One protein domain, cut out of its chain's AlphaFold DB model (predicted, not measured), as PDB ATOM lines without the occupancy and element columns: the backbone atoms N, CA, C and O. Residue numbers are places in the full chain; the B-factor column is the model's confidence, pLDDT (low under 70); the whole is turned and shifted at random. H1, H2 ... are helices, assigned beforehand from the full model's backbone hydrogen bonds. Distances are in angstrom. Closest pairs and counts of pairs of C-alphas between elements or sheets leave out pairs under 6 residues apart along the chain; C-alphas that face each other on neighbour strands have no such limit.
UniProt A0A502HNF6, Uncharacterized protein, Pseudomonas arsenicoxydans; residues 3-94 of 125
ATOM      1  N   ASN A   3      28.492 -24.392 -23.236       61.28
ATOM      2  CA  ASN A   3      27.408 -25.342 -23.547       61.28
ATOM      3  C   ASN A   3      27.695 -26.225 -24.765       61.28
ATOM      4  O   ASN A   3      27.341 -27.398 -24.745       61.28
ATOM      5  N   LEU A   4      28.365 -25.704 -25.797       62.59
ATOM      6  CA  LEU A   4      28.619 -26.465 -27.025       62.59
ATOM      7  C   LEU A   4      29.545 -27.667 -26.780       62.59
ATOM      8  O   LEU A   4      29.276 -28.763 -27.261       62.59
ATOM      9  N   GLU A   5      30.589 -27.479 -25.970       71.50
ATOM     10  CA  GLU A   5      31.514 -28.553 -25.595       71.50
ATOM     11  C   GLU A   5      30.809 -29.651 -24.793       71.50
ATOM     12  O   GLU A   5      31.018 -30.830 -25.055       71.50
ATOM     13  N   LYS A   6      29.917 -29.291 -23.861       70.44
ATOM     14  CA  LYS A   6      29.154 -30.275 -23.077       70.44
ATOM     15  C   LYS A   6      28.258 -31.147 -23.955       70.44
ATOM     16  O   LYS A   6      28.206 -32.355 -23.737       70.44
ATOM     17  N   HIS A   7      27.589 -30.555 -24.945       76.31
ATOM     18  CA  HIS A   7      26.784 -31.313 -25.904       76.31
ATOM     19  C   HIS A   7      27.654 -32.246 -26.750       76.31
ATOM     20  O   HIS A   7      27.370 -33.436 -26.819       76.31
ATOM     21  N   PHE A   8      28.773 -31.747 -27.284       81.12
ATOM     22  CA  PHE A   8      29.705 -32.562 -28.065       81.12
ATOM     23  C   PHE A   8      30.269 -33.757 -27.279       81.12
ATOM     24  O   PHE A   8      30.356 -34.861 -27.810       81.12
ATOM     25  N   LEU A   9      30.638 -33.562 -26.010       83.25
ATOM     26  CA  LEU A   9      31.143 -34.641 -25.157       83.25
ATOM     27  C   LEU A   9      30.069 -35.713 -24.915       83.25
ATOM     28  O   LEU A   9      30.370 -36.902 -25.001       83.25
ATOM     29  N   SER A  10      28.821 -35.300 -24.684       83.19
ATOM     30  CA  SER A  10      27.692 -36.223 -24.540       83.19
ATOM     31  C   SER A  10      27.433 -37.010 -25.829       83.19
ATOM     32  O   SER A  10      27.269 -38.227 -25.773       83.19
ATOM     33  N   ASP A  11      27.449 -36.349 -26.988       84.88
ATOM     34  CA  ASP A  11      27.260 -36.992 -28.298       84.88
ATOM     35  C   ASP A  11      28.405 -37.963 -28.631       84.88
ATOM     36  O   ASP A  11      28.201 -38.991 -29.275       84.88
ATOM     37  N   ALA A  12      29.615 -37.673 -28.141       85.88
ATOM     38  CA  ALA A  12      30.774 -38.557 -28.218       85.88
ATOM     39  C   ALA A  12      30.732 -39.729 -27.214       85.88
ATOM     40  O   ALA A  12      31.666 -40.534 -27.179       85.88
ATOM     41  N   GLY A  13      29.682 -39.834 -26.393       88.62
ATOM     42  CA  GLY A  13      29.518 -40.887 -25.389       88.62
ATOM     43  C   GLY A  13      30.430 -40.733 -24.169       88.62
ATOM     44  O   GLY A  13      30.715 -41.715 -23.486       88.62
ATOM     45  N   ILE A  14      30.931 -39.524 -23.902       91.00
ATOM     46  CA  ILE A  14      31.748 -39.242 -22.721       91.00
ATOM     47  C   ILE A  14      30.801 -38.991 -21.539       91.00
ATOM     48  O   ILE A  14      29.996 -38.059 -21.607       91.00
ATOM     49  N   PRO A  15      30.881 -39.792 -20.458       92.88
ATOM     50  CA  PRO A  15      29.993 -39.636 -19.311       92.88
ATOM     51  C   PRO A  15      30.256 -38.327 -18.560       92.88
ATOM     52  O   PRO A  15      31.319 -37.710 -18.688       92.88
ATOM     53  N   GLY A  16      29.293 -37.911 -17.733       93.00
ATOM     54  CA  GLY A  16      29.473 -36.757 -16.853       93.00
ATOM     55  C   GLY A  16      30.572 -36.997 -15.810       93.00
ATOM     56  O   GLY A  16      30.906 -38.137 -15.498       93.00
ATOM     57  N   LEU A  17      31.116 -35.924 -15.219       94.62
ATOM     58  CA  LEU A  17      32.229 -36.008 -14.258       94.62
ATOM     59  C   LEU A  17      31.969 -37.003 -13.110       94.62
ATOM     60  O   LEU A  17      32.821 -37.836 -12.814       94.62
ATOM     61  N   SER A  18      30.791 -36.928 -12.486       94.75
ATOM     62  CA  SER A  18      30.422 -37.791 -11.354       94.75
ATOM     63  C   SER A  18      30.342 -39.270 -11.758       94.75
ATOM     64  O   SER A  18      30.893 -40.140 -11.083       94.75
ATOM     65  N   GLU A  19      29.743 -39.558 -12.917       95.50
ATOM     66  CA  GLU A  19      29.655 -40.915 -13.472       95.50
ATOM     67  C   GLU A  19      31.039 -41.460 -13.839       95.50
ATOM     68  O   GLU A  19      31.389 -42.578 -13.462       95.50
ATOM     69  N   ALA A  20      31.862 -40.640 -14.502       96.19
ATOM     70  CA  ALA A  20      33.238 -40.971 -14.856       96.19
ATOM     71  C   ALA A  20      34.085 -41.286 -13.613       96.19
ATOM     72  O   ALA A  20      34.876 -42.231 -13.620       96.19
ATOM     73  N   PHE A  21      33.915 -40.517 -12.533       96.94
ATOM     74  CA  PHE A  21      34.625 -40.739 -11.277       96.94
ATOM     75  C   PHE A  21      34.178 -42.032 -10.583       96.94
ATOM     76  O   PHE A  21      35.018 -42.811 -10.121       96.94
ATOM     77  N   GLY A  22      32.869 -42.301 -10.550       95.69
ATOM     78  CA  GLY A  22      32.314 -43.543 -10.010       95.69
ATOM     79  C   GLY A  22      32.793 -44.783 -10.772       95.69
ATOM     80  O   GLY A  22      33.198 -45.779 -10.161       95.69
ATOM     81  N   GLU A  23      32.823 -44.705 -12.105       95.69
ATOM     82  CA  GLU A  23      33.391 -45.742 -12.965       95.69
ATOM     83  C   GLU A  23      34.880 -45.950 -12.668       95.69
ATOM     84  O   GLU A  23      35.307 -47.082 -12.429       95.69
ATOM     85  N   ALA A  24      35.664 -44.869 -12.619       95.94
ATOM     86  CA  ALA A  24      37.088 -44.934 -12.317       95.94
ATOM     87  C   ALA A  24      37.339 -45.629 -10.973       95.94
ATOM     88  O   ALA A  24      38.104 -46.590 -10.918       95.94
ATOM     89  N   CYS A  25      36.642 -45.226  -9.909       95.06
ATOM     90  CA  CYS A  25      36.767 -45.839  -8.584       95.06
ATOM     91  C   CYS A  25      36.387 -47.327  -8.567       95.06
ATOM     92  O   CYS A  25      36.960 -48.111  -7.808       95.06
ATOM     93  N   SER A  26      35.421 -47.732  -9.390       93.69
ATOM     94  CA  SER A  26      34.992 -49.129  -9.492       93.69
ATOM     95  C   SER A  26      36.016 -49.974 -10.251       93.69
ATOM     96  O   SER A  26      36.381 -51.063  -9.803       93.69
ATOM     97  N   ASN A  27      36.540 -49.446 -11.357       94.12
ATOM     98  CA  ASN A  27      37.413 -50.164 -12.282       94.12
ATOM     99  C   ASN A  27      38.867 -50.300 -11.813       94.12
ATOM    100  O   ASN A  27      39.559 -51.214 -12.263       94.12
ATOM    101  N   VAL A  28      39.350 -49.438 -10.912       93.19
ATOM    102  CA  VAL A  28      40.726 -49.538 -10.378       93.19
ATOM    103  C   VAL A  28      40.898 -50.579  -9.272       93.19
ATOM    104  O   VAL A  28      42.020 -50.820  -8.824       93.19
ATOM    105  N   ARG A  29      39.805 -51.194  -8.808       90.38
ATOM    106  CA  ARG A  29      39.868 -52.201  -7.748       90.38
ATOM    107  C   ARG A  29      40.705 -53.401  -8.207       90.38
ATOM    108  O   ARG A  29      40.555 -53.833  -9.352       90.38
ATOM    109  N   PRO A  30      41.518 -54.022  -7.332       87.50
ATOM    110  CA  PRO A  30      42.354 -55.164  -7.713       87.50
ATOM    111  C   PRO A  30      41.578 -56.323  -8.355       87.50
ATOM    112  O   PRO A  30      42.069 -56.956  -9.285       87.50
ATOM    113  N   CYS A  31      40.337 -56.570  -7.918       87.12
ATOM    114  CA  CYS A  31      39.468 -57.602  -8.493       87.12
ATOM    115  C   CYS A  31      39.042 -57.326  -9.949       87.12
ATOM    116  O   CYS A  31      38.664 -58.255 -10.662       87.12
ATOM    117  N   MET A  32      39.134 -56.073 -10.397       89.44
ATOM    118  CA  MET A  32      38.795 -55.631 -11.750       89.44
ATOM    119  C   MET A  32      40.012 -55.608 -12.683       89.44
ATOM    120  O   MET A  32      39.864 -55.372 -13.885       89.44
ATOM    121  N   ALA A  33      41.215 -55.893 -12.175       83.31
ATOM    122  CA  ALA A  33      42.433 -55.895 -12.973       83.31
ATOM    123  C   ALA A  33      42.312 -56.844 -14.182       83.31
ATOM    124  O   ALA A  33      42.140 -58.059 -14.059       83.31
ATOM    125  N   GLY A  34      42.380 -56.274 -15.388       80.31
ATOM    126  CA  GLY A  34      42.240 -57.007 -16.647       80.31
ATOM    127  C   GLY A  34      40.834 -57.541 -16.945       80.31
ATOM    128  O   GLY A  34      40.716 -58.389 -17.830       80.31
ATOM    129  N   ARG A  35      39.811 -57.088 -16.210       85.50
ATOM    130  CA  ARG A  35      38.378 -57.347 -16.450       85.50
ATOM    131  C   ARG A  35      37.548 -56.060 -16.529       85.50
ATOM    132  O   ARG A  35      36.411 -56.112 -16.977       85.50
ATOM    133  N   ALA A  36      38.108 -54.933 -16.091       88.44
ATOM    134  CA  ALA A  36      37.477 -53.623 -16.143       88.44
ATOM    135  C   ALA A  36      37.062 -53.251 -17.572       88.44
ATOM    136  O   ALA A  36      37.888 -53.226 -18.488       88.44
ATOM    137  N   THR A  37      35.785 -52.926 -17.731       89.62
ATOM    138  CA  THR A  37      35.225 -52.335 -18.942       89.62
ATOM    139  C   THR A  37      35.151 -50.832 -18.752       89.62
ATOM    140  O   THR A  37      34.539 -50.367 -17.791       89.62
ATOM    141  N   TRP A  38      35.772 -50.087 -19.658       91.25
ATOM    142  CA  TRP A  38      35.780 -48.630 -19.615       91.25
ATOM    143  C   TRP A  38      34.775 -48.083 -20.622       91.25
ATOM    144  O   TRP A  38      34.812 -48.493 -21.782       91.25
ATOM    145  N   SER A  39      33.909 -47.166 -20.193       91.12
ATOM    146  CA  SER A  39      32.908 -46.528 -21.057       91.12
ATOM    147  C   SER A  39      33.574 -45.755 -22.189       91.12
ATOM    148  O   SER A  39      33.160 -45.836 -23.343       91.12
ATOM    149  N   HIS A  40      34.653 -45.038 -21.870       92.25
ATOM    150  CA  HIS A  40      35.364 -44.219 -22.833       92.25
ATOM    151  C   HIS A  40      36.858 -44.077 -22.511       92.25
ATOM    152  O   HIS A  40      37.294 -44.100 -21.355       92.25
ATOM    153  N   ARG A  41      37.676 -43.860 -23.552       92.25
ATOM    154  CA  ARG A  41      39.139 -43.706 -23.416       92.25
ATOM    155  C   ARG A  41      39.545 -42.513 -22.550       92.25
ATOM    156  O   ARG A  41      40.590 -42.553 -21.914       92.25
ATOM    157  N   VAL A  42      38.712 -41.474 -22.518       94.00
ATOM    158  CA  VAL A  42      38.901 -40.278 -21.678       94.00
ATOM    159  C   VAL A  42      38.831 -40.647 -20.197       94.00
ATOM    160  O   VAL A  42      39.717 -40.258 -19.443       94.00
ATOM    161  N   VAL A  43      37.850 -41.467 -19.802       95.38
ATOM    162  CA  VAL A  43      37.689 -41.933 -18.414       95.38
ATOM    163  C   VAL A  43      38.894 -42.773 -17.997       95.38
ATOM    164  O   VAL A  43      39.511 -42.514 -16.966       95.38
ATOM    165  N   HIS A  44      39.303 -43.719 -18.848       94.69
ATOM    166  CA  HIS A  44      40.494 -44.535 -18.607       94.69
ATOM    167  C   HIS A  44      41.779 -43.694 -18.509       94.69
ATOM    168  O   HIS A  44      42.604 -43.919 -17.621       94.69
ATOM    169  N   HIS A  45      41.958 -42.713 -19.399       95.12
ATOM    170  CA  HIS A  45      43.124 -41.829 -19.383       95.12
ATOM    171  C   HIS A  45      43.169 -40.995 -18.099       95.12
ATOM    172  O   HIS A  45      44.195 -40.993 -17.422       95.12
ATOM    173  N   ALA A  46      42.050 -40.373 -17.721       96.44
ATOM    174  CA  ALA A  46      41.938 -39.594 -16.493       96.44
ATOM    175  C   ALA A  46      42.191 -40.451 -15.243       96.44
ATOM    176  O   ALA A  46      42.926 -40.038 -14.346       96.44
ATOM    177  N   ALA A  47      41.655 -41.675 -15.199       95.69
ATOM    178  CA  ALA A  47      41.891 -42.601 -14.096       95.69
ATOM    179  C   ALA A  47      43.371 -43.003 -13.985       95.69
ATOM    180  O   ALA A  47      43.923 -43.063 -12.884       95.69
ATOM    181  N   ARG A  48      44.037 -43.240 -15.124       94.81
ATOM    182  CA  ARG A  48      45.465 -43.583 -15.169       94.81
ATOM    183  C   ARG A  48      46.352 -42.425 -14.714       94.81
ATOM    184  O   ARG A  48      47.257 -42.662 -13.925       94.81
ATOM    185  N   GLU A  49      46.076 -41.203 -15.167       95.56
ATOM    186  CA  GLU A  49      46.798 -39.987 -14.747       95.56
ATOM    187  C   GLU A  49      46.547 -39.645 -13.267       95.56
ATOM    188  O   GLU A  49      47.439 -39.172 -12.567       95.56
ATOM    189  N   THR A  50      45.351 -39.946 -12.748       95.81
ATOM    190  CA  THR A  50      45.033 -39.778 -11.316       95.81
ATOM    191  C   THR A  50      45.763 -40.801 -10.448       95.81
ATOM    192  O   THR A  50      46.102 -40.517  -9.298       95.81
ATOM    193  N   GLY A  51      46.048 -41.978 -11.003       94.12
ATOM    194  CA  GLY A  51      46.766 -43.060 -10.349       94.12
ATOM    195  C   GLY A  51      45.826 -44.073  -9.702       94.12
ATOM    196  O   GLY A  51      44.986 -43.743  -8.863       94.12
ATOM    197  N   TRP A  52      46.009 -45.348 -10.052       93.50
ATOM    198  CA  TRP A  52      45.161 -46.440  -9.564       93.50
ATOM    199  C   TRP A  52      45.195 -46.591  -8.044       93.50
ATOM    200  O   TRP A  52      44.154 -46.809  -7.432       93.50
ATOM    201  N   TRP A  53      46.368 -46.426  -7.422       93.62
ATOM    202  CA  TRP A  53      46.488 -46.490  -5.964       93.62
ATOM    203  C   TRP A  53      45.709 -45.362  -5.278       93.62
ATOM    204  O   TRP A  53      44.999 -45.630  -4.313       93.62
ATOM    205  N   ASN A  54      45.771 -44.137  -5.808       94.88
ATOM    206  CA  ASN A  54      45.045 -42.988  -5.262       94.88
ATOM    207  C   ASN A  54      43.530 -43.218  -5.299       94.88
ATOM    208  O   ASN A  54      42.851 -43.051  -4.292       94.88
ATOM    209  N   LEU A  55      43.008 -43.668  -6.445       94.38
ATOM    210  CA  LEU A  55      41.585 -43.969  -6.619       94.38
ATOM    211  C   LEU A  55      41.128 -45.144  -5.737       94.38
ATOM    212  O   LEU A  55      40.059 -45.088  -5.128       94.38
ATOM    213  N   ASN A  56      41.953 -46.189  -5.624       94.19
ATOM    214  CA  ASN A  56      41.635 -47.368  -4.820       94.19
ATOM    215  C   ASN A  56      41.693 -47.086  -3.306       94.19
ATOM    216  O   ASN A  56      40.978 -47.726  -2.545       94.19
ATOM    217  N   ASN A  57      42.495 -46.107  -2.873       92.75
ATOM    218  CA  ASN A  57      42.671 -45.726  -1.468       92.75
ATOM    219  C   ASN A  57      42.149 -44.308  -1.179       92.75
ATOM    220  O   ASN A  57      42.668 -43.620  -0.304       92.75
ATOM    221  N   ARG A  58      41.128 -43.843  -1.912       91.00
ATOM    222  CA  ARG A  58      40.625 -42.459  -1.805       91.00
ATOM    223  C   ARG A  58      40.218 -42.057  -0.380       91.00
ATOM    224  O   ARG A  58      40.377 -40.905  -0.010       91.00
ATOM    225  N   GLU A  59      39.763 -43.020   0.420       90.25
ATOM    226  CA  GLU A  59      39.354 -42.843   1.823       90.25
ATOM    227  C   GLU A  59      40.536 -42.527   2.758       90.25
ATOM    228  O   GLU A  59      40.342 -41.990   3.843       90.25
ATOM    229  N   THR A  60      41.770 -42.824   2.339       92.75
ATOM    230  CA  THR A  60      42.998 -42.478   3.074       92.75
ATOM    231  C   THR A  60      43.364 -40.998   2.926       92.75
ATOM    232  O   THR A  60      44.168 -40.477   3.698       92.75
ATOM    233  N   PHE A  61      42.789 -40.301   1.944       89.88
ATOM    234  CA  PHE A  61      43.036 -38.883   1.720       89.88
ATOM    235  C   PHE A  61      41.944 -38.037   2.387       89.88
ATOM    236  O   PHE A  61      40.772 -38.405   2.352       89.88
ATOM    237  N   PRO A  62      42.298 -36.887   2.981       88.94
ATOM    238  CA  PRO A  62      41.312 -36.009   3.593       88.94
ATOM    239  C   PRO A  62      40.425 -35.345   2.531       88.94
ATOM    240  O   PRO A  62      40.918 -34.827   1.525       88.94
ATOM    241  N   GLY A  63      39.118 -35.315   2.802       89.81
ATOM    242  CA  GLY A  63      38.125 -34.618   1.988       89.81
ATOM    243  C   GLY A  63      37.942 -35.210   0.588       89.81
ATOM    244  O   GLY A  63      37.984 -36.419   0.385       89.81
ATOM    245  N   ASN A  64      37.734 -34.328  -0.384       91.44
ATOM    246  CA  ASN A  64      37.475 -34.614  -1.798       91.44
ATOM    247  C   ASN A  64      38.748 -34.544  -2.668       91.44
ATOM    248  O   ASN A  64      38.660 -34.480  -3.891       91.44
ATOM    249  N   LYS A  65      39.948 -34.592  -2.071       94.56
ATOM    250  CA  LYS A  65      41.226 -34.379  -2.779       94.56
ATOM    251  C   LYS A  65      41.405 -35.262  -4.020       94.56
ATOM    252  O   LYS A  65      41.917 -34.809  -5.039       94.56
ATOM    253  N   ILE A  66      41.013 -36.534  -3.939       96.31
ATOM    254  CA  ILE A  66      41.140 -37.466  -5.071       96.31
ATOM    255  C   ILE A  66      40.123 -37.165  -6.175       96.31
ATOM    256  O   ILE A  66      40.448 -37.323  -7.350       96.31
ATOM    257  N   GLU A  67      38.932 -36.698  -5.811       95.50
ATOM    258  CA  GLU A  67      37.911 -36.264  -6.764       95.50
ATOM    259  C   GLU A  67      38.361 -35.000  -7.509       95.50
ATOM    260  O   GLU A  67      38.311 -34.975  -8.732       95.50
ATOM    261  N   GLU A  68      38.933 -34.014  -6.811       95.81
ATOM    262  CA  GLU A  68      39.493 -32.797  -7.426       95.81
ATOM    263  C   GLU A  68      40.671 -33.106  -8.366       95.81
ATOM    264  O   GLU A  68      40.787 -32.555  -9.465       95.81
ATOM    265  N   MET A  69      41.556 -34.027  -7.960       96.12
ATOM    266  CA  MET A  69      42.638 -34.509  -8.825       96.12
ATOM    267  C   MET A  69      42.086 -35.188 -10.082       96.12
ATOM    268  O   MET A  69      42.582 -34.938 -11.184       96.12
ATOM    269  N   PHE A  70      41.059 -36.023  -9.920       97.25
ATOM    270  CA  PHE A  70      40.398 -36.679 -11.039       97.25
ATOM    271  C   PHE A  70      39.718 -35.672 -11.965       97.25
ATOM    272  O   PHE A  70      39.923 -35.746 -13.172       97.25
ATOM    273  N   GLU A  71      38.976 -34.701 -11.433       97.12
ATOM    274  CA  GLU A  71      38.295 -33.661 -12.207       97.12
ATOM    275  C   GLU A  71      39.269 -32.863 -13.075       97.12
ATOM    276  O   GLU A  71      39.013 -32.642 -14.265       97.12
ATOM    277  N   ARG A  72      40.420 -32.478 -12.513       96.69
ATOM    278  CA  ARG A  72      41.471 -31.782 -13.261       96.69
ATOM    279  C   ARG A  72      41.978 -32.629 -14.428       96.69
ATOM    280  O   ARG A  72      42.079 -32.134 -15.551       96.69
ATOM    281  N   ASN A  73      42.274 -33.902 -14.172       96.25
ATOM    282  CA  ASN A  73      42.778 -34.829 -15.186       96.25
ATOM    283  C   ASN A  73      41.716 -35.171 -16.239       96.25
ATOM    284  O   ASN A  73      42.034 -35.290 -17.419       96.25
ATOM    285  N   PHE A  74      40.455 -35.300 -15.832       95.94
ATOM    286  CA  PHE A  74      39.320 -35.551 -16.713       95.94
ATOM    287  C   PHE A  74      39.065 -34.364 -17.639       95.94
ATOM    288  O   PHE A  74      38.959 -34.543 -18.850       95.94
ATOM    289  N   SER A  75      39.069 -33.146 -17.096       94.88
ATOM    290  CA  SER A  75      38.933 -31.919 -17.885       94.88
ATOM    291  C   SER A  75      40.043 -31.785 -18.933       94.88
ATOM    292  O   SER A  75      39.775 -31.442 -20.083       94.88
ATOM    293  N   GLU A  76      41.287 -32.095 -18.563       94.19
ATOM    294  CA  GLU A  76      42.426 -32.109 -19.490       94.19
ATOM    295  C   GLU A  76      42.299 -33.221 -20.546       94.19
ATOM    296  O   GLU A  76      42.550 -32.999 -21.731       94.19
ATOM    297  N   ALA A  77      41.841 -34.410 -20.151       93.38
ATOM    298  CA  ALA A  77      41.592 -35.521 -21.063       93.38
ATOM    299  C   ALA A  77      40.490 -35.199 -22.090       93.38
ATOM    300  O   ALA A  77      40.622 -35.562 -23.260       93.38
ATOM    301  N   CYS A  78      39.431 -34.494 -21.679       92.50
ATOM    302  CA  CYS A  78      38.380 -34.002 -22.571       92.50
ATOM    303  C   CYS A  78      38.920 -32.987 -23.586       92.50
ATOM    304  O   CYS A  78      38.612 -33.099 -24.770       92.50
ATOM    305  N   LYS A  79      39.772 -32.045 -23.166       91.44
ATOM    306  CA  LYS A  79      40.415 -31.092 -24.092       91.44
ATOM    307  C   LYS A  79      41.274 -31.812 -25.124       91.44
ATOM    308  O   LYS A  79      41.073 -31.640 -26.321       91.44
ATOM    309  N   ARG A  80      42.139 -32.722 -24.668       90.56
ATOM    310  CA  ARG A  80      42.968 -33.558 -25.550       90.56
ATOM    311  C   ARG A  80      42.132 -34.385 -26.518       90.56
ATOM    312  O   ARG A  80      42.525 -34.562 -27.663       90.56
ATOM    313  N   PHE A  81      40.981 -34.891 -26.076       90.69
ATOM    314  CA  PHE A  81      40.046 -35.599 -26.947       90.69
ATOM    315  C   PHE A  81      39.509 -34.697 -28.063       90.69
ATOM    316  O   PHE A  81      39.536 -35.110 -29.221       90.69
ATOM    317  N   ILE A  82      39.048 -33.492 -27.715       87.56
ATOM    318  CA  ILE A  82      38.510 -32.507 -28.665       87.56
ATOM    319  C   ILE A  82      39.587 -32.090 -29.676       87.56
ATOM    320  O   ILE A  82      39.314 -31.991 -30.866       87.56
ATOM    321  N   GLU A  83      40.825 -31.920 -29.217       87.94
ATOM    322  CA  GLU A  83      41.980 -31.554 -30.047       87.94
ATOM    323  C   GLU A  83      42.533 -32.721 -30.888       87.94
ATOM    324  O   GLU A  83      43.452 -32.533 -31.683       87.94
ATOM    325  N   GLY A  84      42.011 -33.943 -30.719       86.31
ATOM    326  CA  GLY A  84      42.524 -35.139 -31.397       86.31
ATOM    327  C   GLY A  84      43.907 -35.589 -30.909       86.31
ATOM    328  O   GLY A  84      44.580 -36.374 -31.580       86.31
ATOM    329  N   ALA A  85      44.338 -35.109 -29.743       84.69
ATOM    330  CA  ALA A  85      45.615 -35.441 -29.139       84.69
ATOM    331  C   ALA A  85      45.631 -36.861 -28.545       84.69
ATOM    332  O   ALA A  85      44.616 -37.554 -28.406       84.69
ATOM    333  N   TYR A  86      46.833 -37.314 -28.189       85.19
ATOM    334  CA  TYR A  86      47.050 -38.651 -27.649       85.19
ATOM    335  C   TYR A  86      46.300 -38.875 -26.326       85.19
ATOM    336  O   TYR A  86      46.425 -38.104 -25.374       85.19
ATOM    337  N   LEU A  87      45.596 -40.006 -26.247       84.62
ATOM    338  CA  LEU A  87      45.002 -40.551 -25.027       84.62
ATOM    339  C   LEU A  87      45.435 -42.009 -24.871       84.62
ATOM    340  O   LEU A  87      45.609 -42.727 -25.860       84.62
ATOM    341  N   TYR A  88      45.583 -42.472 -23.628       81.69
ATOM    342  CA  TYR A  88      45.961 -43.864 -23.388       81.69
ATOM    343  C   TYR A  88      44.880 -44.791 -23.918       81.69
ATOM    344  O   TYR A  88      43.699 -44.652 -23.591       81.69
ATOM    345  N   LYS A  89      45.310 -45.780 -24.700       77.94
ATOM    346  CA  LYS A  89      44.426 -46.841 -25.164       77.94
ATOM    347  C   LYS A  89      43.887 -47.599 -23.957       77.94
ATOM    348  O   LYS A  89      44.637 -47.914 -23.032       77.94
ATOM    349  N   ILE A  90      42.593 -47.896 -23.988       74.88
ATOM    350  CA  ILE A  90      42.012 -48.877 -23.077       74.88
ATOM    351  C   ILE A  90      42.703 -50.209 -23.386       74.88
ATOM    352  O   ILE A  90      42.807 -50.559 -24.569       74.88
ATOM    353  N   PRO A  91      43.221 -50.935 -22.382       67.94
ATOM    354  CA  PRO A  91      43.772 -52.256 -22.622       67.94
ATOM    355  C   PRO A  91      42.665 -53.132 -23.210       67.94
ATOM    356  O   PRO A  91      41.678 -53.429 -22.540       67.94
ATOM    357  N   ALA A  92      42.818 -53.520 -24.479       59.62
ATOM    358  CA  ALA A  92      41.992 -54.564 -25.060       59.62
ATOM    359  C   ALA A  92      42.160 -55.800 -24.173       59.62
ATOM    360  O   ALA A  92      43.292 -56.151 -23.824       59.62
ATOM    361  N   GLY A  93      41.043 -56.396 -23.744       56.66
ATOM    362  CA  GLY A  93      41.064 -57.568 -22.878       56.66
ATOM    363  C   GLY A  93      42.077 -58.576 -23.411       56.66
ATOM    364  O   GLY A  93      42.019 -58.962 -24.577       56.66
ATOM    365  N   SER A  94      43.056 -58.947 -22.583       52.88
ATOM    366  CA  SER A  94      44.003 -60.000 -22.939       52.88
ATOM    367  C   SER A  94      43.185 -61.242 -23.286       52.88
ATOM    368  O   SER A  94      42.351 -61.666 -22.483       52.88
TER     369      SER A  94
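Overview. This is residues 3 to 94 of the 125 residues of an uncharacterized protein of Pseudomonas arsenicoxydans (UniProt A0A502HNF6). Look first for the longest helix, H5, with H3 packed on it at a steep tilt of 40 degrees; H2 crosses these two, at 74 degrees to H3 and 73 degrees to H5, meeting H5 at its residues 67 to 74 alone, and the three make a crossed core. The short H4 follows H3 near Cys 25 of H2, while H1 lies out at one edge, near H5 but touching no helix, and the unnamed tail, residues 83 to 94, ends far from H1. The printed part has 92 residues with five named helices, in the order H1 H2 H3 H4 H5, and no named strand; its class is all helix. It is compact, with a radius of gyration of the C-alphas of 12.9 A, and flat in outline, spanning 37 by 36 by 19 A.

Arrangement. Start at H5, residues 65 to 82. H3, residues 41 to 50, touches it, the closest C-alphas being those of Ala 46 and Phe 74, 4.8 A apart; they run opposite ways at a steep tilt of 40 degrees. The hub is H2, residues 17 to 27, which touches three helices. It stands about perpendicular to H3, at 74 degrees, with the closest C-alphas, Ala 24 and Ala 47, 5.6 A apart. It touches H5 at residues 67 to 74 alone, about perpendicular at 73 degrees, with the closest C-alphas, Leu 17 and Glu 71, 6.8 A apart. H4, residues 52 to 56, only just touches H2, with 3 pairs of C-alphas within 8 A, the closest being Cys 25 and Leu 55 at 5.5 A. H1, residues 3 to 11, is close to H5 but not clearly touching: the C-alphas of Leu 9 and Cys 78, the closest, are 7.7 A apart. H1 is apart from H2, H3 and H4. In each of the five helices, every O i to N i+4 pair is within hydrogen-bond range.

Along the chain. Find C-alpha 65 at (41.226, -34.379, -2.779); from there H5 runs 26.1 A to C-alpha 82 at (38.510, -32.507, -28.665). H2 is 15.2 A long, H3 14.0 A, H1 12.6 A and H4 6.0 A. H1 begins at C-alpha 3, at (27.408, -25.342, -23.547).

Size, cuts and confidence. The C-alphas farthest apart are those of Asn 3 and Ser 94, 38.4 A. The printed part has no cut. The link from H2 to H3, residues 28 to 40, is long; residues 59 to 64, between H4 and H5, stand free. The mean pLDDT of the printed part is 88.7; residues 3 to 4 and 91 to 94 are under 70.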